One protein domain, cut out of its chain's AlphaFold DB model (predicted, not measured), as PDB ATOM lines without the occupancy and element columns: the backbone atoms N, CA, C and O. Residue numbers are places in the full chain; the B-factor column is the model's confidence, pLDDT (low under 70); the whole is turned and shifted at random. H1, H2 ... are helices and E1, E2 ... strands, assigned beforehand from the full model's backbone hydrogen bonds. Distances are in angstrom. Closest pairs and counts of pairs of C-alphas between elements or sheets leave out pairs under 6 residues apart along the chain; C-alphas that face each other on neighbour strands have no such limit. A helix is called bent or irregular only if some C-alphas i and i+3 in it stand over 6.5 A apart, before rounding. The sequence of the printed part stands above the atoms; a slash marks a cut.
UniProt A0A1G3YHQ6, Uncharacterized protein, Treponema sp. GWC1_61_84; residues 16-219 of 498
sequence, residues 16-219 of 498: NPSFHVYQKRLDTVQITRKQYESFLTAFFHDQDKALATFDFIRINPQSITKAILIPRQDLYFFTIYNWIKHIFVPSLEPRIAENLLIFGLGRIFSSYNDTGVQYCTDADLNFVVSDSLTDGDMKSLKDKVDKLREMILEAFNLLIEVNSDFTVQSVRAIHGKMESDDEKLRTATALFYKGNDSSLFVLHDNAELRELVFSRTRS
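Overview. This is residues 16 to 219 of the 498 residues of an uncharacterized protein of Treponema sp. GWC1_61_84 (UniProt A0A1G3YHQ6). A small, twisted four-stranded sheet has two long helices, H3 and H6, over one face and the shorter H9 over the other. H3 runs on beyond the sheet, which it meets with residues 77 to 89, and H2 folds back along H3 as a helical hairpin; at the far end of the domain from H2, helices H7, H8 and H9 make a second helical cluster. The printed part has 204 residues, with nine named helices and four named strands in the order H1 H2 H3 H4 E1 H5 E2 H6 E3 H7 H8 E4 H9. The sheet has the order E3 E2 E1 E4 and is mixed; the class is mixed, helices and strands. The whole is compact, with a radius of gyration of the C-alphas of 18.1 A and spans of 54 by 41 by 26 A.

Along the chain. The sheet holds E1, residues 100 to 104, 13.4 A from first to last C-alpha; E2, residues 125 to 129, 13.3 A; E3, residues 168 to 170; and E4, residues 201 to 204. E1 begins at C-alpha 100, at (28.178, 13.481, 36.363). The longest helix is H3, residues 64 to 91, 37.8 A; it is irregular, with C-alphas 67 and 70 7.1 A apart, and has a kink of 29 degrees near residue 85. H6, residues 135 to 156, measures 31.2 A, and H2, residues 33 to 52, 28.2 A. H8, residues 183 to 196, measures 19.8 A. H1, residues 17 to 28, measures 17.4 A and begins at C-alpha 17, at (49.332, 11.487, 58.037). H9, residues 207 to 218, measures 15.2 A and ends at C-alpha 218, at (19.620, -0.763, 48.963); it is only just irregular, with C-alphas 213 and 216 6.9 A apart. The shorter helices are H4, residues 94 to 98, H5, residues 106 to 109, and H7, residues 171 to 178.

Arrangement. E1 and E2 are antiparallel, with N 101 and O 128 2.8 A apart, within hydrogen-bond range. E1 and E4 are antiparallel, with N 203 and O 102 at 2.8 A. E3 and E2 are parallel, with N 169 and O 127 at 3.0 A. E2, H6, E3 form a strand-helix-strand unit, two parallel neighbour strands with a helix between them in the chain, with a right-handed crossover. E3, H7 H8, E4 form a split unit, with E2 and E1 between its strands in the sheet, also right-handed. H3 lies over E1 and E4 at a height over the sheet of 9.9 A, along the strands. H6 is on the same face, over E3 and E2 at a height of 10.8 A. H9 is on the opposite face, at a height of 10.2 A, slantwise to the strands at 53 degrees to E2 on the local plane. H4, H5 and H7 only graze the sheet. H2 and H3 form a hairpin and touch at a shallow tilt of 10 degrees, opposite ways; their closest C-alphas, of Arg 33 and Ile 87, are 6.0 A apart. H1 and H3 only just touch, with 3 pairs of C-alphas within 8 A, the closest those of Phe 19 and Phe 78 at 7.2 A. H8 and H9 touch at a steep tilt of 63 degrees, the closest C-alphas being those of Lys 194 and Thr 217 at 5.0 A. H7 and H9 touch at a shallow tilt of 9 degrees, with the C-alphas of Val 171 and Val 213 closest at 6.5 A. Every O i to N i+4 pair is within hydrogen-bond range in H1, H2, H4, H6, H7 and H8, against 20 of 24 in H3 and 6 of 8 in H9; H5 is too short for such a pair.

Size, cuts and confidence. The two C-alphas farthest apart, of Ile 57 and Ser 132, are 55.8 A apart. The printed part has no cut. The links H2 to H3, H5 to E2 and H6 to E3 are long. The mean pLDDT of the printed part is 89.5; residues 53 to 59 and 162 to 164 are under 70.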
ATOM      1  N   ASN A  16      48.553   7.215  56.222       88.81
ATOM      2  CA  ASN A  16      49.766   7.983  56.420       88.81
ATOM      3  C   ASN A  16      49.418   9.483  56.580       88.81
ATOM      4  O   ASN A  16      48.949  10.113  55.626       88.81
ATOM      5  N   PRO A  17      49.682  10.093  57.756       89.81
ATOM      6  CA  PRO A  17      49.332  11.487  58.037       89.81
ATOM      7  C   PRO A  17      49.953  12.513  57.083       89.81
ATOM      8  O   PRO A  17      49.397  13.595  56.904       89.81
ATOM      9  N   SER A  18      51.089  12.195  56.453       91.44
ATOM     10  CA  SER A  18      51.755  13.117  55.523       91.44
ATOM     11  C   SER A  18      50.884  13.456  54.309       91.44
ATOM     12  O   SER A  18      50.863  14.608  53.881       91.44
ATOM     13  N   PHE A  19      50.079  12.511  53.820       92.94
ATOM     14  CA  PHE A  19      49.156  12.746  52.709       92.94
ATOM     15  C   PHE A  19      48.058  13.755  53.056       92.94
ATOM     16  O   PHE A  19      47.668  14.534  52.194       92.94
ATOM     17  N   HIS A  20      47.625  13.839  54.320       91.19
ATOM     18  CA  HIS A  20      46.706  14.901  54.760       91.19
ATOM     19  C   HIS A  20      47.360  16.283  54.695       91.19
ATOM     20  O   HIS A  20      46.712  17.261  54.319       91.19
ATOM     21  N   VAL A  21      48.654  16.375  55.014       91.56
ATOM     22  CA  VAL A  21      49.417  17.626  54.893       91.56
ATOM     23  C   VAL A  21      49.538  18.039  53.427       91.56
ATOM     24  O   VAL A  21      49.309  19.205  53.107       91.56
ATOM     25  N   TYR A  22      49.852  17.099  52.532       91.81
ATOM     26  CA  TYR A  22      49.911  17.369  51.094       91.81
ATOM     27  C   TYR A  22      48.540  17.735  50.518       91.81
ATOM     28  O   TYR A  22      48.449  18.711  49.781       91.81
ATOM     29  N   GLN A  23      47.474  17.037  50.919       92.06
ATOM     30  CA  GLN A  23      46.107  17.339  50.491       92.06
ATOM     31  C   GLN A  23      45.708  18.758  50.892       92.06
ATOM     32  O   GLN A  23      45.275  19.535  50.050       92.06
ATOM     33  N   LYS A  24      45.945  19.135  52.155       90.19
ATOM     34  CA  LYS A  24      45.656  20.487  52.642       90.19
ATOM     35  C   LYS A  24      46.440  21.553  51.875       90.19
ATOM     36  O   LYS A  24      45.909  22.624  51.613       90.19
ATOM     37  N   ARG A  25      47.697  21.275  51.510       88.62
ATOM     38  CA  ARG A  25      48.483  22.184  50.663       88.62
ATOM     39  C   ARG A  25      47.838  22.324  49.287       88.62
ATOM     40  O   ARG A  25      47.558  23.449  48.896       88.62
ATOM     41  N   LEU A  26      47.531  21.220  48.608       88.50
ATOM     42  CA  LEU A  26      46.879  21.258  47.294       88.50
ATOM     43  C   LEU A  26      45.543  22.010  47.332       88.50
ATOM     44  O   LEU A  26      45.330  22.903  46.521       88.50
ATOM     45  N   ASP A  27      44.704  21.753  48.335       86.44
ATOM     46  CA  ASP A  27      43.395  22.404  48.460       86.44
ATOM     47  C   ASP A  27      43.477  23.926  48.716       86.44
ATOM     48  O   ASP A  27      42.482  24.626  48.543       86.44
ATOM     49  N   THR A  28      44.637  24.457  49.127       85.06
ATOM     50  CA  THR A  28      44.815  25.892  49.440       85.06
ATOM     51  C   THR A  28      45.559  26.684  48.371       85.06
ATOM     52  O   THR A  28      45.455  27.911  48.348       85.06
ATOM     53  N   VAL A  29      46.320  26.026  47.493       83.38
ATOM     54  CA  VAL A  29      47.152  26.726  46.511       83.38
ATOM     55  C   VAL A  29      46.413  26.834  45.180       83.38
ATOM     56  O   VAL A  29      45.978  25.842  44.597       83.38
ATOM     57  N   GLN A  30      46.327  28.055  44.653       83.12
ATOM     58  CA  GLN A  30      45.928  28.283  43.269       83.12
ATOM     59  C   GLN A  30      47.114  27.996  42.348       83.12
ATOM     60  O   GLN A  30      47.997  28.832  42.169       83.12
ATOM     61  N   ILE A  31      47.142  26.795  41.776       87.88
ATOM     62  CA  ILE A  31      48.082  26.428  40.716       87.88
ATOM     63  C   ILE A  31      47.325  26.046  39.445       87.88
ATOM     64  O   ILE A  31      46.178  25.601  39.477       87.88
ATOM     65  N   THR A  32      47.982  26.230  38.308       88.75
ATOM     66  CA  THR A  32      47.462  25.837  36.996       88.75
ATOM     67  C   THR A  32      47.370  24.315  36.871       88.75
ATOM     68  O   THR A  32      48.088  23.571  37.541       88.75
ATOM     69  N   ARG A  33      46.547  23.835  35.933       88.69
ATOM     70  CA  ARG A  33      46.438  22.405  35.603       88.69
ATOM     71  C   ARG A  33      47.801  21.752  35.334       88.69
ATOM     72  O   ARG A  33      48.093  20.697  35.880       88.69
ATOM     73  N   LYS A  34      48.656  22.403  34.539       90.19
ATOM     74  CA  LYS A  34      49.993  21.889  34.206       90.19
ATOM     75  C   LYS A  34      50.879  21.747  35.449       90.19
ATOM     76  O   LYS A  34      51.640  20.795  35.563       90.19
ATOM     77  N   GLN A  35      50.765  22.680  36.396       91.62
ATOM     78  CA  GLN A  35      51.480  22.597  37.670       91.62
ATOM     79  C   GLN A  35      50.951  21.455  38.549       91.62
ATOM     80  O   GLN A  35      51.764  20.773  39.167       91.62
ATOM     81  N   TYR A  36      49.633  21.204  38.566       90.94
ATOM     82  CA  TYR A  36      49.056  20.018  39.217       90.94
ATOM     83  C   TYR A  36      49.613  18.722  38.620       90.94
ATOM     84  O   TYR A  36      50.097  17.872  39.363       90.94
ATOM     85  N   GLU A  37      49.595  18.593  37.289       93.31
ATOM     86  CA  GLU A  37      50.116  17.421  36.571       93.31
ATOM     87  C   GLU A  37      51.595  17.175  36.910       93.31
ATOM     88  O   GLU A  37      51.962  16.072  37.321       93.31
ATOM     89  N   SER A  38      52.446  18.207  36.818       93.75
ATOM     90  CA  SER A  38      53.874  18.081  37.148       93.75
ATOM     91  C   SER A  38      54.114  17.732  38.618       93.75
ATOM     92  O   SER A  38      54.971  16.900  38.907       93.75
ATOM     93  N   PHE A  39      53.357  18.330  39.544       94.38
ATOM     94  CA  PHE A  39      53.470  18.019  40.969       94.38
ATOM     95  C   PHE A  39      53.098  16.563  41.259       94.38
ATOM     96  O   PHE A  39      53.879  15.862  41.895       94.38
ATOM     97  N   LEU A  40      51.929  16.104  40.795       95.00
ATOM     98  CA  LEU A  40      51.446  14.747  41.066       95.00
ATOM     99  C   LEU A  40      52.376  13.693  40.461       95.00
ATOM    100  O   LEU A  40      52.676  12.707  41.128       95.00
ATOM    101  N   THR A  41      52.881  13.932  39.249       95.62
ATOM    102  CA  THR A  41      53.833  13.037  38.570       95.62
ATOM    103  C   THR A  41      55.140  12.913  39.349       95.62
ATOM    104  O   THR A  41      55.550  11.806  39.700       95.62
ATOM    105  N   ALA A  42      55.769  14.039  39.700       95.19
ATOM    106  CA  ALA A  42      57.010  14.030  40.473       95.19
ATOM    107  C   ALA A  42      56.812  13.393  41.858       95.19
ATOM    108  O   ALA A  42      57.569  12.510  42.256       95.19
ATOM    109  N   PHE A  43      55.746  13.789  42.561       95.12
ATOM    110  CA  PHE A  43      55.414  13.250  43.876       95.12
ATOM    111  C   PHE A  43      55.192  11.737  43.831       95.12
ATOM    112  O   PHE A  43      55.716  11.021  44.686       95.12
ATOM    113  N   PHE A  44      54.449  11.239  42.837       95.19
ATOM    114  CA  PHE A  44      54.199   9.811  42.689       95.19
ATOM    115  C   PHE A  44      55.494   9.030  42.512       95.19
ATOM    116  O   PHE A  44      55.731   8.091  43.266       95.19
ATOM    117  N   HIS A  45      56.352   9.433  41.572       93.94
ATOM    118  CA  HIS A  45      57.604   8.722  41.321       93.94
ATOM    119  C   HIS A  45      58.547   8.747  42.526       93.94
ATOM    120  O   HIS A  45      59.176   7.730  42.822       93.94
ATOM    121  N   ASP A  46      58.618   9.860  43.259       92.56
ATOM    122  CA  ASP A  46      59.432   9.952  44.471       92.56
ATOM    123  C   ASP A  46      58.933   8.991  45.564       92.56
ATOM    124  O   ASP A  46      59.728   8.270  46.177       92.56
ATOM    125  N   GLN A  47      57.616   8.943  45.796       92.19
ATOM    126  CA  GLN A  47      57.023   8.045  46.791       92.19
ATOM    127  C   GLN A  47      57.074   6.575  46.354       92.19
ATOM    128  O   GLN A  47      57.419   5.712  47.163       92.19
ATOM    129  N   ASP A  48      56.780   6.270  45.090       89.25
ATOM    130  CA  ASP A  48      56.822   4.905  44.558       89.25
ATOM    131  C   ASP A  48      58.248   4.348  44.591       89.25
ATOM    132  O   ASP A  48      58.469   3.231  45.061       89.25
ATOM    133  N   LYS A  49      59.251   5.165  44.243       87.38
ATOM    134  CA  LYS A  49      60.664   4.799  44.395       87.38
ATOM    135  C   LYS A  49      61.008   4.479  45.848       87.38
ATOM    136  O   LYS A  49      61.671   3.473  46.099       87.38
ATOM    137  N   ALA A  50      60.541   5.280  46.807       85.12
ATOM    138  CA  ALA A  50      60.753   4.997  48.227       85.12
ATOM    139  C   ALA A  50      60.124   3.649  48.643       85.12
ATOM    140  O   ALA A  50      60.765   2.860  49.343       85.12
ATOM    141  N   LEU A  51      58.924   3.326  48.148       81.88
ATOM    142  CA  LEU A  51      58.261   2.034  48.381       81.88
ATOM    143  C   LEU A  51      58.966   0.857  47.683       81.88
ATOM    144  O   LEU A  51      59.011  -0.257  48.218       81.88
ATOM    145  N   ALA A  52      59.544   1.087  46.505       71.88
ATOM    146  CA  ALA A  52      60.302   0.095  45.752       71.88
ATOM    147  C   ALA A  52      61.651  -0.225  46.415       71.88
ATOM    148  O   ALA A  52      62.046  -1.391  46.449       71.88
ATOM    149  N   THR A  53      62.316   0.778  47.010       61.75
ATOM    150  CA  THR A  53      63.602   0.614  47.716       61.75
ATOM    151  C   THR A  53      63.523  -0.187  49.014       61.75
ATOM    152  O   THR A  53      64.566  -0.530  49.575       61.75
ATOM    153  N   PHE A  54      62.325  -0.543  49.493       62.22
ATOM    154  CA  PHE A  54      62.213  -1.528  50.562       62.22
ATOM    155  C   PHE A  54      62.761  -2.872  50.085       62.22
ATOM    156  O   PHE A  54      62.186  -3.546  49.226       62.22
ATOM    157  N   ASP A  55      63.886  -3.255  50.683       58.75
ATOM    158  CA  ASP A  55      64.547  -4.525  50.445       58.75
ATOM    159  C   ASP A  55      63.591  -5.675  50.793       58.75
ATOM    160  O   ASP A  55      63.316  -5.951  51.962       58.75
ATOM    161  N   PHE A  56      63.069  -6.361  49.773       58.94
ATOM    162  CA  PHE A  56      62.186  -7.514  49.965       58.94
ATOM    163  C   PHE A  56      62.905  -8.672  50.682       58.94
ATOM    164  O   PHE A  56      62.256  -9.576  51.214       58.94
ATOM    165  N   ILE A  57      64.243  -8.635  50.776       56.72
ATOM    166  CA  ILE A  57      65.001  -9.541  51.645       56.72
ATOM    167  C   ILE A  57      64.622  -9.319  53.126       56.72
ATOM    168  O   ILE A  57      64.628 -10.266  53.910       56.72
ATOM    169  N   ARG A  58      64.223  -8.101  53.508       61.97
ATOM    170  CA  ARG A  58      63.852  -7.716  54.881       61.97
ATOM    171  C   ARG A  58      62.350  -7.757  55.160       61.97
ATOM    172  O   ARG A  58      61.949  -7.675  56.320       61.97
ATOM    173  N   ILE A  59      61.521  -7.865  54.125       68.38
ATOM    174  CA  ILE A  59      60.067  -7.923  54.277       68.38
ATOM    175  C   ILE A  59      59.664  -9.365  54.585       68.38
ATOM    176  O   ILE A  59      59.963 -10.291  53.828       68.38
ATOM    177  N   ASN A  60      58.981  -9.528  55.716       78.25
ATOM    178  CA  ASN A  60      58.395 -10.785  56.152       78.25
ATOM    179  C   ASN A  60      56.867 -10.745  55.961       78.25
ATOM    180  O   ASN A  60      56.284  -9.664  55.796       78.25
ATOM    181  N   PRO A  61      56.192 -11.905  55.989       81.62
ATOM    182  CA  PRO A  61      54.746 -11.978  55.794       81.62
ATOM    183  C   PRO A  61      53.937 -11.115  56.773       81.62
ATOM    184  O   PRO A  61      52.852 -10.651  56.438       81.62
ATOM    185  N   GLN A  62      54.448 -10.865  57.980       82.69
ATOM    186  CA  GLN A  62      53.734 -10.133  59.027       82.69
ATOM    187  C   GLN A  62      53.765  -8.610  58.827       82.69
ATOM    188  O   GLN A  62      52.873  -7.914  59.316       82.69
ATOM    189  N   SER A  63      54.771  -8.073  58.131       85.12
ATOM    190  CA  SER A  63      54.943  -6.626  57.940       85.12
ATOM    191  C   SER A  63      54.431  -6.105  56.596       85.12
ATOM    192  O   SER A  63      54.237  -4.894  56.469       85.12
ATOM    193  N   ILE A  64      54.140  -6.989  55.630       87.69
ATOM    194  CA  ILE A  64      53.803  -6.632  54.239       87.69
ATOM    195  C   ILE A  64      52.706  -5.564  54.128       87.69
ATOM    196  O   ILE A  64      52.862  -4.570  53.416       87.69
ATOM    197  N   THR A  65      51.625  -5.713  54.896       88.94
ATOM    198  CA  THR A  65      50.479  -4.799  54.882       88.94
ATOM    199  C   THR A  65      50.866  -3.387  55.310       88.94
ATOM    200  O   THR A  65      50.543  -2.424  54.621       88.94
ATOM    201  N   LYS A  66      51.578  -3.254  56.434       88.25
ATOM    202  CA  LYS A  66      51.938  -1.945  57.001       88.25
ATOM    203  C   LYS A  66      53.090  -1.284  56.252       88.25
ATOM    204  O   LYS A  66      53.097  -0.066  56.126       88.25
ATOM    205  N   ALA A  67      54.058  -2.075  55.796       86.44
ATOM    206  CA  ALA A  67      55.275  -1.567  55.176       86.44
ATOM    207  C   ALA A  67      55.096  -1.231  53.689       86.44
ATOM    208  O   ALA A  67      55.770  -0.334  53.198       86.44
ATOM    209  N   ILE A  68      54.208  -1.938  52.980       88.06
ATOM    210  CA  ILE A  68      54.074  -1.803  51.523       88.06
ATOM    211  C   ILE A  68      52.640  -1.501  51.111       88.06
ATOM    212  O   ILE A  68      52.385  -0.467  50.502       88.06
ATOM    213  N   LEU A  69      51.701  -2.398  51.420       91.00
ATOM    214  CA  LEU A  69      50.387  -2.379  50.771       91.00
ATOM    215  C   LEU A  69      49.568  -1.139  51.148       91.00
ATOM    216  O   LEU A  69      48.957  -0.514  50.283       91.00
ATOM    217  N   ILE A  70      49.536  -0.782  52.436       91.69
ATOM    218  CA  ILE A  70      48.819   0.400  52.929       91.69
ATOM    219  C   ILE A  70      49.452   1.696  52.400       91.69
ATOM    220  O   ILE A  70      48.718   2.492  51.817       91.69
ATOM    221  N   PRO A  71      50.775   1.922  52.546       92.31
ATOM    222  CA  PRO A  71      51.418   3.099  51.969       92.31
ATOM    223  C   PRO A  71      51.186   3.239  50.461       92.31
ATOM    224  O   PRO A  71      50.938   4.342  49.979       92.31
ATOM    225  N   ARG A  72      51.208   2.122  49.721       92.25
ATOM    226  CA  ARG A  72      50.902   2.105  48.289       92.25
ATOM    227  C   ARG A  72      49.455   2.506  48.009       92.25
ATOM    228  O   ARG A  72      49.214   3.284  47.094       92.25
ATOM    229  N   GLN A  73      48.501   2.024  48.806       93.62
ATOM    230  CA  GLN A  73      47.096   2.412  48.662       93.62
ATOM    231  C   GLN A  73      46.928   3.915  48.861       93.62
ATOM    232  O   GLN A  73      46.286   4.551  48.033       93.62
ATOM    233  N   ASP A  74      47.516   4.479  49.923       93.75
ATOM    234  CA  ASP A  74      47.456   5.921  50.181       93.75
ATOM    235  C   ASP A  74      48.036   6.713  49.000       93.75
ATOM    236  O   ASP A  74      47.429   7.693  48.572       93.75
ATOM    237  N   LEU A  75      49.159   6.256  48.428       94.94
ATOM    238  CA  LEU A  75      49.774   6.868  47.250       94.94
ATOM    239  C   LEU A  75      48.863   6.826  46.019       94.94
ATOM    240  O   LEU A  75      48.636   7.861  45.386       94.94
ATOM    241  N   TYR A  76      48.336   5.649  45.680       94.69
ATOM    242  CA  TYR A  76      47.492   5.455  44.496       94.69
ATOM    243  C   TYR A  76      46.196   6.249  44.637       94.69
ATOM    244  O   TYR A  76      45.812   6.994  43.736       94.69
ATOM    245  N   PHE A  77      45.567   6.161  45.806       93.94
ATOM    246  CA  PHE A  77      44.346   6.879  46.119       93.94
ATOM    247  C   PHE A  77      44.550   8.398  46.076       93.94
ATOM    248  O   PHE A  77      43.786   9.080  45.397       93.94
ATOM    249  N   PHE A  78      45.599   8.931  46.717       95.25
ATOM    250  CA  PHE A  78      45.930  10.362  46.670       95.25
ATOM    251  C   PHE A  78      46.126  10.852  45.236       95.25
ATOM    252  O   PHE A  78      45.597  11.896  44.856       95.25
ATOM    253  N   THR A  79      46.870  10.088  44.440       95.19
ATOM    254  CA  THR A  79      47.215  10.456  43.065       95.19
ATOM    255  C   THR A  79      45.974  10.479  42.183       95.19
ATOM    256  O   THR A  79      45.680  11.506  41.573       95.19
ATOM    257  N   ILE A  80      45.190   9.394  42.175       94.88
ATOM    258  CA  ILE A  80      43.995   9.297  41.332       94.88
ATOM    259  C   ILE A  80      42.928  10.296  41.788       94.88
ATOM    260  O   ILE A  80      42.364  10.997  40.952       94.88
ATOM    261  N   TYR A  81      42.677  10.425  43.095       94.81
ATOM    262  CA  TYR A  81      41.698  11.385  43.615       94.81
ATOM    263  C   TYR A  81      42.006  12.815  43.164       94.81
ATOM    264  O   TYR A  81      41.141  13.487  42.600       94.81
ATOM    265  N   ASN A  82      43.248  13.270  43.359       94.44
ATOM    266  CA  ASN A  82      43.629  14.630  42.987       94.44
ATOM    267  C   ASN A  82      43.680  14.817  41.466       94.44
ATOM    268  O   ASN A  82      43.325  15.891  40.982       94.44
ATOM    269  N   TRP A  83      44.037  13.782  40.700       95.56
ATOM    270  CA  TRP A  83      43.979  13.844  39.242       95.56
ATOM    271  C   TRP A  83      42.546  13.994  38.730       95.56
ATOM    272  O   TRP A  83      42.263  14.864  37.905       95.56
ATOM    273  N   ILE A  84      41.611  13.204  39.261       95.12
ATOM    274  CA  ILE A  84      40.199  13.308  38.886       95.12
ATOM    275  C   ILE A  84      39.655  14.695  39.236       95.12
ATOM    276  O   ILE A  84      39.102  15.379  38.373       95.12
ATOM    277  N   LYS A  85      39.871  15.135  40.479       93.12
ATOM    278  CA  LYS A  85      39.329  16.386  41.017       93.12
ATOM    279  C   LYS A  85      39.887  17.637  40.333       93.12
ATOM    280  O   LYS A  85      39.126  18.555  40.041       93.12
ATOM    281  N   HIS A  86      41.197  17.700  40.094       92.94
ATOM    282  CA  HIS A  86      41.867  18.939  39.671       92.94
ATOM    283  C   HIS A  86      42.255  18.976  38.191       92.94
ATOM    284  O   HIS A  86      42.530  20.057  37.667       92.94
ATOM    285  N   ILE A  87      42.277  17.831  37.503       94.81
ATOM    286  CA  ILE A  87      42.710  17.739  36.102       94.81
ATOM    287  C   ILE A  87      41.566  17.243  35.217       94.81
ATOM    288  O   ILE A  87      41.212  17.917  34.250       94.81
ATOM    289  N   PHE A  88      40.970  16.093  35.542       96.38
ATOM    290  CA  PHE A  88      39.959  15.468  34.688       96.38
ATOM    291  C   PHE A  88      38.636  16.238  34.681       96.38
ATOM    292  O   PHE A  88      38.242  16.723  33.620       96.38
ATOM    293  N   VAL A  89      37.975  16.386  35.838       96.38
ATOM    294  CA  VAL A  89      36.654  17.034  35.938       96.38
ATOM    295  C   VAL A  89      36.678  18.466  35.383       96.38
ATOM    296  O   VAL A  89      35.831  18.772  34.546       96.38
ATOM    297  N   PRO A  90      37.673  19.322  35.706       95.06
ATOM    298  CA  PRO A  90      37.759  20.666  35.128       95.06
ATOM    299  C   PRO A  90      38.021  20.701  33.615       95.06
ATOM    300  O   PRO A  90      37.904  21.755  32.998       95.06
ATOM    301  N   SER A  91      38.422  19.580  33.005       95.06
ATOM    302  CA  SER A  91      38.647  19.479  31.556       95.06
ATOM    303  C   SER A  91      37.405  19.069  30.757       95.06
ATOM    304  O   SER A  91      37.486  18.955  29.523       95.06
ATOM    305  N   LEU A  92      36.303  18.787  31.455       97.38
ATOM    306  CA  LEU A  92      35.005  18.472  30.876       97.38
ATOM    307  C   LEU A  92      34.219  19.757  30.607       97.38
ATOM    308  O   LEU A  92      34.459  20.799  31.214       97.38
ATOM    309  N   GLU A  93      33.251  19.671  29.702       96.75
ATOM    310  CA  GLU A  93      32.284  20.749  29.516       96.75
ATOM    311  C   GLU A  93      31.421  20.912  30.782       96.75
ATOM    312  O   GLU A  93      31.040  19.893  31.372       96.75
ATOM    313  N   PRO A  94      31.066  22.149  31.194       96.38
ATOM    314  CA  PRO A  94      30.329  22.390  32.439       96.38
ATOM    315  C   PRO A  94      29.049  21.559  32.561       96.38
ATOM    316  O   PRO A  94      28.815  20.929  33.587       96.38
ATOM    317  N   ARG A  95      28.285  21.452  31.466       96.50
ATOM    318  CA  ARG A  95      27.062  20.642  31.405       96.50
ATOM    319  C   ARG A  95      27.315  19.170  31.742       96.50
ATOM    320  O   ARG A  95      26.511  18.572  32.453       96.50
ATOM    321  N   ILE A  96      28.404  18.584  31.238       97.31
ATOM    322  CA  ILE A  96      28.768  17.189  31.527       97.31
ATOM    323  C   ILE A  96      29.190  17.074  32.990       97.31
ATOM    324  O   ILE A  96      28.689  16.201  33.691       97.31
ATOM    325  N   ALA A  97      30.066  17.965  33.463       96.94
ATOM    326  CA  ALA A  97      30.576  17.937  34.832       96.94
ATOM    327  C   ALA A  97      29.459  18.066  35.888       96.94
ATOM    328  O   ALA A  97      29.467  17.338  36.876       96.94
ATOM    329  N   GLU A  98      28.476  18.941  35.674       95.88
ATOM    330  CA  GLU A  98      27.330  19.126  36.581       95.88
ATOM    331  C   GLU A  98      26.404  17.898  36.629       95.88
ATOM    332  O   GLU A  98      25.809  17.592  37.663       95.88
ATOM    333  N   ASN A  99      26.314  17.150  35.527       97.31
ATOM    334  CA  ASN A  99      25.432  15.988  35.371       97.31
ATOM    335  C   ASN A  99      26.179  14.652  35.497       97.31
ATOM    336  O   ASN A  99      25.747  13.652  34.923       97.31
ATOM    337  N   LEU A 100      27.296  14.634  36.226       97.69
ATOM    338  CA  LEU A 100      28.178  13.481  36.363       97.69
ATOM    339  C   LEU A 100      28.352  13.098  37.834       97.69
ATOM    340  O   LEU A 100      28.597  13.940  38.691       97.69
ATOM    341  N   LEU A 101      28.291  11.801  38.101       96.38
ATOM    342  CA  LEU A 101      28.717  11.154  39.332       96.38
ATOM    343  C   LEU A 101      29.939  10.289  39.004       96.38
ATOM    344  O   LEU A 101      29.862   9.416  38.138       96.38
ATOM    345  N   ILE A 102      31.050  10.495  39.714       95.50
ATOM    346  CA  ILE A 102      32.242   9.644  39.614       95.50
ATOM    347  C   ILE A 102      32.487   8.976  40.958       95.50
ATOM    348  O   ILE A 102      32.666   9.653  41.976       95.50
ATOM    349  N   PHE A 103      32.570   7.651  40.964       93.00
ATOM    350  CA  PHE A 103      32.983   6.903  42.144       93.00
ATOM    351  C   PHE A 103      33.978   5.798  41.805       93.00
ATOM    352  O   PHE A 103      33.921   5.169  40.746       93.00
ATOM    353  N   GLY A 104      34.901   5.583  42.737       91.38
ATOM    354  CA  GLY A 104      35.881   4.514  42.690       91.38
ATOM    355  C   GLY A 104      35.465   3.325  43.551       91.38
ATOM    356  O   GLY A 104      34.841   3.504  44.604       91.38
ATOM    357  N   LEU A 105      35.834   2.122  43.113       87.81
ATOM    358  CA  LEU A 105      35.562   0.840  43.771       87.81
ATOM    359  C   LEU A 105      36.857   0.036  43.997       87.81
ATOM    360  O   LEU A 105      37.969   0.534  43.838       87.81
ATOM    361  N   GLY A 106      36.723  -1.229  44.395       83.31
ATOM    362  CA  GLY A 106      37.869  -2.135  44.471       83.31
ATOM    363  C   GLY A 106      38.853  -1.758  45.577       83.31
ATOM    364  O   GLY A 106      38.551  -0.972  46.468       83.31
ATOM    365  N   ARG A 107      40.048  -2.347  45.586       83.81
ATOM    366  CA  ARG A 107      40.946  -2.229  46.748       83.81
ATOM    367  C   ARG A 107      41.539  -0.833  46.932       83.81
ATOM    368  O   ARG A 107      41.867  -0.493  48.063       83.81
ATOM    369  N   ILE A 108      41.663  -0.021  45.882       89.50
ATOM    370  CA  ILE A 108      42.165   1.356  46.026       89.50
ATOM    371  C   ILE A 108      41.155   2.203  46.805       89.50
ATOM    372  O   ILE A 108      41.527   2.841  47.789       89.50
ATOM    373  N   PHE A 109      39.883   2.154  46.404       87.81
ATOM    374  CA  PHE A 109      38.849   3.074  46.878       87.81
ATOM    375  C   PHE A 109      37.933   2.496  47.958       87.81
ATOM    376  O   PHE A 109      37.343   3.255  48.726       87.81
ATOM    377  N   SER A 110      37.806   1.168  48.031       78.69
ATOM    378  CA  SER A 110      36.868   0.517  48.939       78.69
ATOM    379  C   SER A 110      37.199   0.837  50.382       78.69
ATOM    380  O   SER A 110      38.296   0.595  50.894       78.69
ATOM    381  N   SER A 111      36.190   1.337  51.069       72.38
ATOM    382  CA  SER A 111      36.314   1.799  52.436       72.38
ATOM    383  C   SER A 111      36.434   0.675  53.472       72.38
ATOM    384  O   SER A 111      36.840   0.939  54.602       72.38
ATOM    385  N   TYR A 112      36.129  -0.569  53.093       74.19
ATOM    386  CA  TYR A 112      36.348  -1.749  53.934       74.19
ATOM    387  C   TYR A 112      37.700  -2.431  53.689       74.19
ATOM    388  O   TYR A 112      37.991  -3.438  54.342       74.19
ATOM    389  N   ASN A 113      38.523  -1.937  52.755       81.44
ATOM    390  CA  ASN A 113      39.864  -2.472  52.552       81.44
ATOM    391  C   ASN A 113      40.810  -1.941  53.629       81.44
ATOM    392  O   ASN A 113      41.244  -0.794  53.561       81.44
ATOM    393  N   ASP A 114      41.177  -2.780  54.592       81.44
ATOM    394  CA  ASP A 114      42.131  -2.487  55.667       81.44
ATOM    395  C   ASP A 114      43.541  -3.033  55.417       81.44
ATOM    396  O   ASP A 114      44.427  -2.885  56.259       81.44
ATOM    397  N   THR A 115      43.769  -3.631  54.248       84.62
ATOM    398  CA  THR A 115      44.997  -4.378  53.951       84.62
ATOM    399  C   THR A 115      45.899  -3.710  52.925       84.62
ATOM    400  O   THR A 115      47.040  -4.139  52.765       84.62
ATOM    401  N   GLY A 116      45.433  -2.637  52.283       87.56
ATOM    402  CA  GLY A 116      46.182  -1.935  51.248       87.56
ATOM    403  C   GLY A 116      46.025  -2.556  49.861       87.56
ATOM    404  O   GLY A 116      45.096  -3.324  49.614       87.56
ATOM    405  N   VAL A 117      46.914  -2.200  48.935       88.06
ATOM    406  CA  VAL A 117      46.842  -2.635  47.530       88.06
ATOM    407  C   VAL A 117      48.150  -3.255  47.071       88.06
ATOM    408  O   VAL A 117      49.236  -2.831  47.483       88.06
ATOM    409  N   GLN A 118      48.049  -4.256  46.201       84.25
ATOM    410  CA  GLN A 118      49.204  -4.751  45.465       84.25
ATOM    411  C   GLN A 118      49.605  -3.789  44.351       84.25
ATOM    412  O   GLN A 118      48.811  -2.937  43.962       84.25
ATOM    413  N   TYR A 119      50.824  -3.935  43.836       77.31
ATOM    414  CA  TYR A 119      51.308  -3.109  42.724       77.31
ATOM    415  C   TYR A 119      50.377  -3.158  41.502       77.31
ATOM    416  O   TYR A 119      49.982  -2.136  40.966       77.31
ATOM    417  N   CYS A 120      49.954  -4.360  41.133       70.25
ATOM    418  CA  CYS A 120      49.067  -4.670  40.016       70.25
ATOM    419  C   CYS A 120      47.573  -4.424  40.299       70.25
ATOM    420  O   CYS A 120      46.718  -5.032  39.660       70.25
ATOM    421  N   THR A 121      47.239  -3.628  41.317       80.38
ATOM    422  CA  THR A 121      45.834  -3.358  41.638       80.38
ATOM    423  C   THR A 121      45.286  -2.319  40.677       80.38
ATOM    424  O   THR A 121      45.761  -1.184  40.669       80.38
ATOM    425  N   ASP A 122      44.246  -2.694  39.945       83.56
ATOM    426  CA  ASP A 122      43.535  -1.788  39.056       83.56
ATOM    427  C   ASP A 122      42.703  -0.748  39.828       83.56
ATOM    428  O   ASP A 122      42.232  -0.965  40.952       83.56
ATOM    429  N   ALA A 123      42.521   0.412  39.204       88.19
ATOM    430  CA  ALA A 123      41.652   1.483  39.659       88.19
ATOM    431  C   ALA A 123      40.276   1.370  38.999       88.19
ATOM    432  O   ALA A 123      40.051   1.878  37.902       88.19
ATOM    433  N   ASP A 124      39.342   0.733  39.701       89.12
ATOM    434  CA  ASP A 124      37.957   0.579  39.256       89.12
ATOM    435  C   ASP A 124      37.199   1.912  39.347       89.12
ATOM    436  O   ASP A 124      36.755   2.302  40.433       89.12
ATOM    437  N   LEU A 125      37.022   2.616  38.225       92.38
ATOM    438  CA  LEU A 125      36.288   3.887  38.164       92.38
ATOM    439  C   LEU A 125      34.968   3.750  37.403       92.38
ATOM    440  O   LEU A 125      34.896   3.131  36.342       92.38
ATOM    441  N   ASN A 126      33.924   4.387  37.933       93.94
ATOM    442  CA  ASN A 126      32.597   4.431  37.327       93.94
ATOM    443  C   ASN A 126      32.150   5.885  37.170       93.94
ATOM    444  O   ASN A 126      32.296   6.692  38.089       93.94
ATOM    445  N   PHE A 127      31.582   6.180  36.009       95.88
ATOM    446  CA  PHE A 127      31.118   7.476  35.539       95.88
ATOM    447  C   PHE A 127      29.639   7.320  35.190       95.88
ATOM    448  O   PHE A 127      29.277   6.748  34.156       95.88
ATOM    449  N   VAL A 128      28.778   7.792  36.083       96.06
ATOM    450  CA  VAL A 128      27.331   7.759  35.881       96.06
ATOM    451  C   VAL A 128      26.851   9.145  35.511       96.06
ATOM    452  O   VAL A 128      27.157  10.103  36.214       96.06
ATOM    453  N   VAL A 129      26.073   9.253  34.441       97.19
ATOM    454  CA  VAL A 129      25.513  10.534  34.009       97.19
ATOM    455  C   VAL A 129      23.993  10.565  34.050       97.19
ATOM    456  O   VAL A 129      23.328   9.526  34.005       97.19
ATOM    457  N   SER A 130      23.455  11.782  34.083       96.38
ATOM    458  CA  SER A 130      22.031  12.035  33.874       96.38
ATOM    459  C   SER A 130      21.580  11.652  32.463       96.38
ATOM    460  O   SER A 130      22.311  11.825  31.487       96.38
ATOM    461  N   ASP A 131      20.326  11.216  32.347       95.94
ATOM    462  CA  ASP A 131      19.673  10.919  31.066       95.94
ATOM    463  C   ASP A 131      19.391  12.184  30.225       95.94
ATOM    464  O   ASP A 131      18.890  12.085  29.106       95.94
ATOM    465  N   SER A 132      19.680  13.377  30.760       95.00
ATOM    466  CA  SER A 132      19.544  14.666  30.068       95.00
ATOM    467  C   SER A 132      20.706  14.986  29.116       95.00
ATOM    468  O   SER A 132      20.627  15.961  28.358       95.00
ATOM    469  N   LEU A 133      21.799  14.216  29.163       95.56
ATOM    470  CA  LEU A 133      22.937  14.378  28.261       95.56
ATOM    471  C   LEU A 133      22.629  13.810  26.871       95.56
ATOM    472  O   LEU A 133      21.929  12.811  26.724       95.56
ATOM    473  N   THR A 134      23.157  14.465  25.839       95.81
ATOM    474  CA  THR A 134      22.998  14.021  24.448       95.81
ATOM    475  C   THR A 134      23.982  12.901  24.100       95.81
ATOM    476  O   THR A 134      24.998  12.716  24.770       95.81
ATOM    477  N   ASP A 135      23.749  12.193  22.993       94.38
ATOM    478  CA  ASP A 135      24.702  11.193  22.488       94.38
ATOM    479  C   ASP A 135      26.082  11.800  22.173       94.38
ATOM    480  O   ASP A 135      27.113  11.145  22.349       94.38
ATOM    481  N   GLY A 136      26.113  13.069  21.745       96.62
ATOM    482  CA  GLY A 136      27.349  13.825  21.535       96.62
ATOM    483  C   GLY A 136      28.124  14.043  22.837       96.62
ATOM    484  O   GLY A 136      29.327  13.783  22.881       96.62
ATOM    485  N   ASP A 137      27.424  14.423  23.909       96.50
ATOM    486  CA  ASP A 137      28.002  14.579  25.252       96.50
ATOM    487  C   ASP A 137      28.549  13.240  25.772       96.50
ATOM    488  O   ASP A 137      29.672  13.162  26.275       96.50
ATOM    489  N   MET A 138      27.782  12.157  25.589       95.06
ATOM    490  CA  MET A 138      28.183  10.800  25.971       95.06
ATOM    491  C   MET A 138      29.443  10.339  25.247       95.06
ATOM    492  O   MET A 138      30.323   9.731  25.861       95.06
ATOM    493  N   LYS A 139      29.541  10.617  23.944       95.00
ATOM    494  CA  LYS A 139      30.738  10.315  23.156       95.00
ATOM    495  C   LYS A 139      31.937  11.130  23.643       95.00
ATOM    496  O   LYS A 139      32.988  10.550  23.894       95.00
ATOM    497  N   SER A 140      31.754  12.434  23.856       95.88
ATOM    498  CA  SER A 140      32.792  13.325  24.391       95.88
ATOM    499  C   SER A 140      33.329  12.831  25.741       95.88
ATOM    500  O   SER A 140      34.543  12.758  25.939       95.88
ATOM    501  N   LEU A 141      32.445  12.402  26.652       95.88
ATOM    502  CA  LEU A 141      32.844  11.830  27.939       95.88
ATOM    503  C   LEU A 141      33.641  10.529  27.774       95.88
ATOM    504  O   LEU A 141      34.677  10.384  28.418       95.88
ATOM    505  N   LYS A 142      33.200   9.601  26.916       94.50
ATOM    506  CA  LYS A 142      33.934   8.350  26.652       94.50
ATOM    507  C   LYS A 142      35.343   8.625  26.127       94.50
ATOM    508  O   LYS A 142      36.300   8.128  26.711       94.50
ATOM    509  N   ASP A 143      35.480   9.513  25.141       94.44
ATOM    510  CA  ASP A 143      36.783   9.905  24.587       94.44
ATOM    511  C   ASP A 143      37.697  10.530  25.663       94.44
ATOM    512  O   ASP A 143      38.916  10.344  25.659       94.44
ATOM    513  N   LYS A 144      37.126  11.290  26.608       95.88
ATOM    514  CA  LYS A 144      37.863  11.868  27.743       95.88
ATOM    515  C   LYS A 144      38.274  10.812  28.764       95.88
ATOM    516  O   LYS A 144      39.384  10.903  29.287       95.88
ATOM    517  N   VAL A 145      37.410   9.842  29.058       95.12
ATOM    518  CA  VAL A 145      37.723   8.717  29.949       95.12
ATOM    519  C   VAL A 145      38.827   7.857  29.340       95.12
ATOM    520  O   VAL A 145      39.759   7.502  30.052       95.12
ATOM    521  N   ASP A 146      38.804   7.594  28.034       93.06
ATOM    522  CA  ASP A 146      39.874   6.834  27.382       93.06
ATOM    523  C   ASP A 146      41.219   7.566  27.443       93.06
ATOM    524  O   ASP A 146      42.218   6.981  27.866       93.06
ATOM    525  N   LYS A 147      41.235   8.880  27.192       94.50
ATOM    526  CA  LYS A 147      42.437   9.707  27.401       94.50
ATOM    527  C   LYS A 147      42.916   9.703  28.850       94.50
ATOM    528  O   LYS A 147      44.114   9.658  29.099       94.50
ATOM    529  N   LEU A 148      42.002   9.757  29.821       94.56
ATOM    530  CA  LEU A 148      42.351   9.649  31.237       94.56
ATOM    531  C   LEU A 148      43.066   8.321  31.525       94.56
ATOM    532  O   LEU A 148      44.062   8.329  32.242       94.56
ATOM    533  N   ARG A 149      42.589   7.202  30.966       91.88
ATOM    534  CA  ARG A 149      43.223   5.884  31.144       91.88
ATOM    535  C   ARG A 149      44.641   5.877  30.596       91.88
ATOM    536  O   ARG A 149      45.548   5.459  31.308       91.88
ATOM    537  N   GLU A 150      44.822   6.359  29.369       92.12
ATOM    538  CA  GLU A 150      46.135   6.456  28.724       92.12
ATOM    539  C   GLU A 150      47.094   7.301  29.565       92.12
ATOM    540  O   GLU A 150      48.181   6.842  29.898       92.12
ATOM    541  N   MET A 151      46.658   8.486  29.996       93.00
ATOM    542  CA  MET A 151      47.488   9.393  30.791       93.00
ATOM    543  C   MET A 151      47.860   8.820  32.163       93.00
ATOM    544  O   MET A 151      48.993   8.984  32.604       93.00
ATOM    545  N   ILE A 152      46.923   8.172  32.864       93.62
ATOM    546  CA  ILE A 152      47.185   7.580  34.185       93.62
ATOM    547  C   ILE A 152      48.113   6.367  34.066       93.62
ATOM    548  O   ILE A 152      49.017   6.206  34.889       93.62
ATOM    549  N   LEU A 153      47.940   5.553  33.024       90.88
ATOM    550  CA  LEU A 153      48.842   4.446  32.731       90.88
ATOM    551  C   LEU A 153      50.244   4.957  32.378       90.88
ATOM    552  O   LEU A 153      51.222   4.456  32.921       90.88
ATOM    553  N   GLU A 154      50.354   5.968  31.522       91.06
ATOM    554  CA  GLU A 154      51.640   6.539  31.109       91.06
ATOM    555  C   GLU A 154      52.376   7.211  32.276       91.06
ATOM    556  O   GLU A 154      53.563   6.963  32.485       91.06
ATOM    557  N   ALA A 155      51.679   8.033  33.065       91.38
ATOM    558  CA  ALA A 155      52.297   8.801  34.143       91.38
ATOM    559  C   ALA A 155      52.618   7.951  35.381       91.38
ATOM    560  O   ALA A 155      53.599   8.214  36.072       91.38
ATOM    561  N   PHE A 156      51.789   6.950  35.693       91.19
ATOM    562  CA  PHE A 156      51.839   6.265  36.990       91.19
ATOM    563  C   PHE A 156      51.959   4.745  36.896       91.19
ATOM    564  O   PHE A 156      52.096   4.084  37.923       91.19
ATOM    565  N   ASN A 157      51.900   4.179  35.689       87.38
ATOM    566  CA  ASN A 157      51.770   2.741  35.462       87.38
ATOM    567  C   ASN A 157      50.570   2.116  36.199       87.38
ATOM    568  O   ASN A 157      50.616   0.958  36.616       87.38
ATOM    569  N   LEU A 158      49.498   2.895  36.383       88.38
ATOM    570  CA  LEU A 158      48.257   2.447  37.008       88.38
ATOM    571  C   LEU A 158      47.212   2.180  35.933       88.38
ATOM    572  O   LEU A 158      46.884   3.051  35.130       88.38
ATOM    573  N   LEU A 159      46.656   0.976  35.940       86.88
ATOM    574  CA  LEU A 159      45.540   0.636  35.074       86.88
ATOM    575  C   LEU A 159      44.247   1.154  35.694       86.88
ATOM    576  O   LEU A 159      43.941   0.878  36.851       86.88
ATOM    577  N   ILE A 160      43.470   1.897  34.914       86.00
ATOM    578  CA  ILE A 160      42.067   2.157  35.233       86.00
ATOM    579  C   ILE A 160      41.262   1.051  34.549       86.00
ATOM    580  O   ILE A 160      41.152   1.039  33.314       86.00
ATOM    581  N   GLU A 161      40.745   0.104  35.340       77.31
ATOM    582  CA  GLU A 161      39.891  -0.965  34.821       77.31
ATOM    583  C   GLU A 161      38.567  -0.346  34.375       77.31
ATOM    584  O   GLU A 161      37.794   0.217  35.153       77.31
ATOM    585  N   VAL A 162      38.338  -0.443  33.069       59.22
ATOM    586  CA  VAL A 162      37.131   0.023  32.409       59.22
ATOM    587  C   VAL A 162      36.427  -1.190  31.839       59.22
ATOM    588  O   VAL A 162      36.568  -1.514  30.661       59.22
ATOM    589  N   ASN A 163      35.690  -1.912  32.685       68.69
ATOM    590  CA  ASN A 163      34.685  -2.809  32.141       68.69
ATOM    591  C   ASN A 163      33.630  -1.929  31.462       68.69
ATOM    592  O   ASN A 163      32.874  -1.224  32.135       68.69
ATOM    593  N   SER A 164      33.576  -1.975  30.130       69.88
ATOM    594  CA  SER A 164      32.666  -1.161  29.319       69.88
ATOM    595  C   SER A 164      31.207  -1.261  29.767       69.88
ATOM    596  O   SER A 164      30.441  -0.310  29.591       69.88
ATOM    597  N   ASP A 165      30.831  -2.375  30.397       75.44
ATOM    598  CA  ASP A 165      29.484  -2.605  30.905       75.44
ATOM    599  C   ASP A 165      29.140  -1.747  32.131       75.44
ATOM    600  O   ASP A 165      27.957  -1.581  32.428       75.44
ATOM    601  N   PHE A 166      30.126  -1.176  32.826       79.12
ATOM    602  CA  PHE A 166      29.915  -0.426  34.070       79.12
ATOM    603  C   PHE A 166      30.616   0.935  34.111       79.12
ATOM    604  O   PHE A 166      30.206   1.798  34.882       79.12
ATOM    605  N   THR A 167      31.605   1.185  33.249       85.81
ATOM    606  CA  THR A 167      32.425   2.399  33.356       85.81
ATOM    607  C   THR A 167      31.697   3.680  33.008       85.81
ATOM    608  O   THR A 167      31.705   4.580  33.828       85.81
ATOM    609  N   VAL A 168      31.101   3.813  31.819       93.19
ATOM    610  CA  VAL A 168      30.354   5.028  31.447       93.19
ATOM    611  C   VAL A 168      28.915   4.644  31.168       93.19
ATOM    612  O   VAL A 168      28.634   3.988  30.163       93.19
ATOM    613  N   GLN A 169      28.008   5.021  32.064       93.81
ATOM    614  CA  GLN A 169      26.611   4.603  32.008       93.81
ATOM    615  C   GLN A 169      25.671   5.776  32.305       93.81
ATOM    616  O   GLN A 169      25.898   6.564  33.216       93.81
ATOM    617  N   SER A 170      24.575   5.872  31.559       95.44
ATOM    618  CA  SER A 170      23.420   6.692  31.951       95.44
ATOM    619  C   SER A 170      22.596   5.967  33.019       95.44
ATOM    620  O   SER A 170      22.559   4.730  33.006       95.44
ATOM    621  N   VAL A 171      21.855   6.696  33.854       95.88
ATOM    622  CA  VAL A 171      20.912   6.105  34.824       95.88
ATOM    623  C   VAL A 171      19.936   5.137  34.146       95.88
ATOM    624  O   VAL A 171      19.783   4.003  34.611       95.88
ATOM    625  N   ARG A 172      19.358   5.511  32.997       95.50
ATOM    626  CA  ARG A 172      18.443   4.646  32.230       95.50
ATOM    627  C   ARG A 172      19.065   3.310  31.847       95.50
ATOM    628  O   ARG A 172      18.420   2.277  31.978       95.50
ATOM    629  N   ALA A 173      20.310   3.318  31.376       94.62
ATOM    630  CA  ALA A 173      21.024   2.098  30.995       94.62
ATOM    631  C   ALA A 173      21.267   1.174  32.197       94.62
ATOM    632  O   ALA A 173      21.135  -0.043  32.074       94.62
ATOM    633  N   ILE A 174      21.577   1.743  33.365       94.75
ATOM    634  CA  ILE A 174      21.749   0.980  34.606       94.75
ATOM    635  C   ILE A 174      20.429   0.315  35.002       94.75
ATOM    636  O   ILE A 174      20.400  -0.892  35.248       94.75
ATOM    637  N   HIS A 175      19.332   1.077  35.030       94.69
ATOM    638  CA  HIS A 175      18.008   0.541  35.361       94.69
ATOM    639  C   HIS A 175      17.555  -0.510  34.349       94.69
ATOM    640  O   HIS A 175      17.133  -1.585  34.758       94.69
ATOM    641  N   GLY A 176      17.752  -0.265  33.052       95.06
ATOM    642  CA  GLY A 176      17.439  -1.234  32.002       95.06
ATOM    643  C   GLY A 176      18.207  -2.552  32.154       95.06
ATOM    644  O   GLY A 176      17.644  -3.618  31.932       95.06
ATOM    645  N   LYS A 177      19.469  -2.515  32.606       94.38
ATOM    646  CA  LYS A 177      20.232  -3.730  32.938       94.38
ATOM    647  C   LYS A 177      19.676  -4.446  34.171       94.38
ATOM    648  O   LYS A 177      19.587  -5.668  34.160       94.38
ATOM    649  N   MET A 178      19.266  -3.709  35.206       92.12
ATOM    650  CA  MET A 178      18.615  -4.277  36.401       92.12
ATOM    651  C   MET A 178      17.216  -4.849  36.130       92.12
ATOM    652  O   MET A 178      16.719  -5.633  36.933       92.12
ATOM    653  N   GLU A 179      16.578  -4.463  35.030       93.69
ATOM    654  CA  GLU A 179      15.254  -4.941  34.609       93.69
ATOM    655  C   GLU A 179      15.329  -5.889  33.402       93.69
ATOM    656  O   GLU A 179      14.301  -6.312  32.886       93.69
ATOM    657  N   SER A 180      16.536  -6.241  32.950       94.94
ATOM    658  CA  SER A 180      16.738  -7.080  31.769       94.94
ATOM    659  C   SER A 180      16.118  -8.466  31.944       94.94
ATOM    660  O   SER A 180      16.227  -9.059  33.018       94.94
ATOM    661  N   ASP A 181      15.546  -9.021  30.873       94.94
ATOM    662  CA  ASP A 181      15.092 -10.417  30.835       94.94
ATOM    663  C   ASP A 181      16.261 -11.410  30.973       94.94
ATOM    664  O   ASP A 181      16.077 -12.508  31.504       94.94
ATOM    665  N   ASP A 182      17.478 -11.007  30.577       94.00
ATOM    666  CA  ASP A 182      18.701 -11.779  30.801       94.00
ATOM    667  C   ASP A 182      19.029 -11.815  32.301       94.00
ATOM    668  O   ASP A 182      19.541 -10.857  32.890       94.00
ATOM    669  N   GLU A 183      18.753 -12.961  32.924       90.19
ATOM    670  CA  GLU A 183      19.001 -13.207  34.342       90.19
ATOM    671  C   GLU A 183      20.461 -12.976  34.743       90.19
ATOM    672  O   GLU A 183      20.720 -12.459  35.837       90.19
ATOM    673  N   LYS A 184      21.421 -13.323  33.879       90.19
ATOM    674  CA  LYS A 184      22.848 -13.173  34.174       90.19
ATOM    675  C   LYS A 184      23.216 -11.700  34.241       90.19
ATOM    676  O   LYS A 184      23.881 -11.294  35.196       90.19
ATOM    677  N   LEU A 185      22.778 -10.913  33.261       91.12
ATOM    678  CA  LEU A 185      23.010  -9.469  33.234       91.12
ATOM    679  C   LEU A 185      22.311  -8.788  34.413       91.12
ATOM    680  O   LEU A 185      22.963  -8.088  35.191       91.12
ATOM    681  N   ARG A 186      21.020  -9.079  34.607       92.25
ATOM    682  CA  ARG A 186      20.203  -8.547  35.702       92.25
ATOM    683  C   ARG A 186      20.832  -8.794  37.068       92.25
ATOM    684  O   ARG A 186      21.034  -7.858  37.845       92.25
ATOM    685  N   THR A 187      21.194 -10.043  37.346       90.12
ATOM    686  CA  THR A 187      21.801 -10.444  38.621       90.12
ATOM    687  C   THR A 187      23.177  -9.813  38.798       90.12
ATOM    688  O   THR A 187      23.470  -9.273  39.865       90.12
ATOM    689  N   ALA A 188      24.019  -9.817  37.761       89.19
ATOM    690  CA  ALA A 188      25.346  -9.214  37.827       89.19
ATOM    691  C   ALA A 188      25.275  -7.718  38.155       89.19
ATOM    692  O   ALA A 188      26.005  -7.251  39.032       89.19
ATOM    693  N   THR A 189      24.377  -6.983  37.496       92.00
ATOM    694  CA  THR A 189      24.169  -5.551  37.727       92.00
ATOM    695  C   THR A 189      23.618  -5.284  39.126       92.00
ATOM    696  O   THR A 189      24.178  -4.456  39.847       92.00
ATOM    697  N   ALA A 190      22.585  -6.010  39.562       92.69
ATOM    698  CA  ALA A 190      22.011  -5.843  40.899       92.69
ATOM    699  C   ALA A 190      23.046  -6.108  42.008       92.69
ATOM    700  O   ALA A 190      23.203  -5.297  42.924       92.69
ATOM    701  N   LEU A 191      23.809  -7.201  41.897       91.69
ATOM    702  CA  LEU A 191      24.864  -7.542  42.851       91.69
ATOM    703  C   LEU A 191      26.012  -6.528  42.834       91.69
ATOM    704  O   LEU A 191      26.557  -6.216  43.892       91.69
ATOM    705  N   PHE A 192      26.380  -6.006  41.661       90.50
ATOM    706  CA  PHE A 192      27.411  -4.978  41.542       90.50
ATOM    707  C   PHE A 192      27.029  -3.719  42.325       90.50
ATOM    708  O   PHE A 192      27.785  -3.307  43.200       90.50
ATOM    709  N   TYR A 193      25.858  -3.129  42.084       91.62
ATOM    710  CA  TYR A 193      25.475  -1.906  42.797       91.62
ATOM    711  C   TYR A 193      25.157  -2.169  44.278       91.62
ATOM    712  O   TYR A 193      25.559  -1.368  45.121       91.62
ATOM    713  N   LYS A 194      24.579  -3.332  44.633       91.88
ATOM    714  CA  LYS A 194      24.394  -3.738  46.041       91.88
ATOM    715  C   LYS A 194      25.719  -3.814  46.801       91.88
ATOM    716  O   LYS A 194      25.812  -3.285  47.900       91.88
ATOM    717  N   GLY A 195      26.737  -4.453  46.224       87.81
ATOM    718  CA  GLY A 195      28.046  -4.617  46.868       87.81
ATOM    719  C   GLY A 195      28.830  -3.320  47.057       87.81
ATOM    720  O   GLY A 195      29.735  -3.256  47.890       87.81
ATOM    721  N   ASN A 196      28.489  -2.290  46.284       87.88
ATOM    722  CA  ASN A 196      29.246  -1.049  46.225       87.88
ATOM    723  C   ASN A 196      28.543   0.143  46.893       87.88
ATOM    724  O   ASN A 196      29.226   1.103  47.233       87.88
ATOM    725  N   ASP A 197      27.230   0.086  47.142       86.75
ATOM    726  CA  ASP A 197      26.446   1.181  47.748       86.75
ATOM    727  C   ASP A 197      27.069   1.746  49.037       86.75
ATOM    728  O   ASP A 197      27.167   2.961  49.214       86.75
ATOM    729  N   SER A 198      27.529   0.882  49.942       80.75
ATOM    730  CA  SER A 198      28.142   1.317  51.202       80.75
ATOM    731  C   SER A 198      29.643   1.577  51.108       80.75
ATOM    732  O   SER A 198      30.192   2.274  51.970       80.75
ATOM    733  N   SER A 199      30.311   0.998  50.108       80.12
ATOM    734  CA  SER A 199      31.767   0.851  50.069       80.12
ATOM    735  C   SER A 199      32.472   1.719  49.030       80.12
ATOM    736  O   SER A 199      33.697   1.851  49.088       80.12
ATOM    737  N   LEU A 200      31.716   2.328  48.114       86.88
ATOM    738  CA  LEU A 200      32.241   3.238  47.104       86.88
ATOM    739  C   LEU A 200      32.871   4.487  47.729       86.88
ATOM    740  O   LEU A 200      32.426   4.997  48.765       86.88
ATOM    741  N   PHE A 201      33.875   5.027  47.045       90.38
ATOM    742  CA  PHE A 201      34.397   6.357  47.326       90.38
ATOM    743  C   PHE A 201      33.950   7.325  46.232       90.38
ATOM    744  O   PHE A 201      34.282   7.136  45.062       90.38
ATOM    745  N   VAL A 202      33.209   8.372  46.602       92.06
ATOM    746  CA  VAL A 202      32.766   9.398  45.649       92.06
ATOM    747  C   VAL A 202      33.912  10.366  45.370       92.06
ATOM    748  O   VAL A 202      34.369  11.072  46.265       92.06
ATOM    749  N   LEU A 203      34.365  10.386  44.121       93.38
ATOM    750  CA  LEU A 203      35.434  11.254  43.622       93.38
ATOM    751  C   LEU A 203      34.875  12.594  43.127       93.38
ATOM    752  O   LEU A 203      35.522  13.627  43.271       93.38
ATOM    753  N   HIS A 204      33.665  12.564  42.565       94.75
ATOM    754  CA  HIS A 204      32.899  13.726  42.120       94.75
ATOM    755  C   HIS A 204      31.417  13.425  42.339       94.75
ATOM    756  O   HIS A 204      30.921  12.429  41.812       94.75
ATOM    757  N   ASP A 205      30.742  14.212  43.179       93.75
ATOM    758  CA  ASP A 205      29.397  13.877  43.652       93.75
ATOM    759  C   ASP A 205      28.304  14.526  42.804       93.75
ATOM    760  O   ASP A 205      28.356  15.712  42.483       93.75
ATOM    761  N   ASN A 206      27.262  13.744  42.553       94.62
ATOM    762  CA  ASN A 206      25.943  14.223  42.192       94.62
ATOM    763  C   ASN A 206      24.949  13.397  43.019       94.62
ATOM    764  O   ASN A 206      24.718  12.212  42.756       94.62
ATOM    765  N   ALA A 207      24.416  14.018  44.075       92.56
ATOM    766  CA  ALA A 207      23.625  13.325  45.087       92.56
ATOM    767  C   ALA A 207      22.329  12.727  44.517       92.56
ATOM    768  O   ALA A 207      21.919  11.651  44.949       92.56
ATOM    769  N   GLU A 208      21.723  13.391  43.530       94.94
ATOM    770  CA  GLU A 208      20.526  12.908  42.842       94.94
ATOM    771  C   GLU A 208      20.835  11.643  42.036       94.94
ATOM    772  O   GLU A 208      20.176  10.620  42.224       94.94
ATOM    773  N   LEU A 209      21.894  11.659  41.217       95.25
ATOM    774  CA  LEU A 209      22.324  10.474  40.465       95.25
ATOM    775  C   LEU A 209      22.689   9.318  41.397       95.25
ATOM    776  O   LEU A 209      22.328   8.171  41.131       95.25
ATOM    777  N   ARG A 210      23.362   9.607  42.516       92.75
ATOM    778  CA  ARG A 210      23.686   8.586  43.519       92.75
ATOM    779  C   ARG A 210      22.417   7.947  44.084       92.75
ATOM    780  O   ARG A 210      22.356   6.724  44.204       92.75
ATOM    781  N   GLU A 211      21.398   8.736  44.407       93.12
ATOM    782  CA  GLU A 211      20.133   8.190  44.900       93.12
ATOM    783  C   GLU A 211      19.409   7.365  43.830       93.12
ATOM    784  O   GLU A 211      18.972   6.245  44.107       93.12
ATOM    785  N   LEU A 212      19.356   7.855  42.591       93.88
ATOM    786  CA  LEU A 212      18.725   7.155  41.470       93.88
ATOM    787  C   LEU A 212      19.371   5.794  41.183       93.88
ATOM    788  O   LEU A 212      18.666   4.833  40.872       93.88
ATOM    789  N   VAL A 213      20.695   5.685  41.302       92.25
ATOM    790  CA  VAL A 213      21.426   4.433  41.049       92.25
ATOM    791  C   VAL A 213      21.243   3.427  42.182       92.25
ATOM    792  O   VAL A 213      20.920   2.267  41.930       92.25
ATOM    793  N   PHE A 214      21.464   3.846  43.429       92.25
ATOM    794  CA  PHE A 214      21.662   2.901  44.530       92.25
ATOM    795  C   PHE A 214      20.410   2.615  45.367       92.25
ATOM    796  O   PHE A 214      20.359   1.584  46.045       92.25
ATOM    797  N   SER A 215      19.384   3.472  45.317       91.38
ATOM    798  CA  SER A 215      18.132   3.288  46.075       91.38
ATOM    799  C   SER A 215      17.477   1.928  45.820       91.38
ATOM    800  O   SER A 215      17.055   1.252  46.759       91.38
ATOM    801  N   ARG A 216      17.463   1.485  44.557       89.12
ATOM    802  CA  ARG A 216      16.871   0.209  44.128       89.12
ATOM    803  C   ARG A 216      17.596  -1.008  44.686       89.12
ATOM    804  O   ARG A 216      16.959  -2.000  45.015       89.12
ATOM    805  N   THR A 217      18.922  -0.950  44.793       90.75
ATOM    806  CA  THR A 217      19.705  -2.065  45.334       90.75
ATOM    807  C   THR A 217      19.787  -2.040  46.851       90.75
ATOM    808  O   THR A 217      19.965  -3.092  47.456       90.75
ATOM    809  N   ARG A 218      19.611  -0.880  47.496       88.62
ATOM    810  CA  ARG A 218      19.620  -0.763  48.963       88.62
ATOM    811  C   ARG A 218      18.570  -1.632  49.646       88.62
ATOM    812  O   ARG A 218      18.846  -2.172  50.711       88.62
ATOM    813  N   SER A 219      17.402  -1.791  49.027       87.44
ATOM    814  CA  SER A 219      16.310  -2.620  49.548       87.44
ATOM    815  C   SER A 219      16.559  -4.127  49.424       87.44
ATOM    816  O   SER A 219      15.858  -4.906  50.070       87.44
TER     817      SER A 219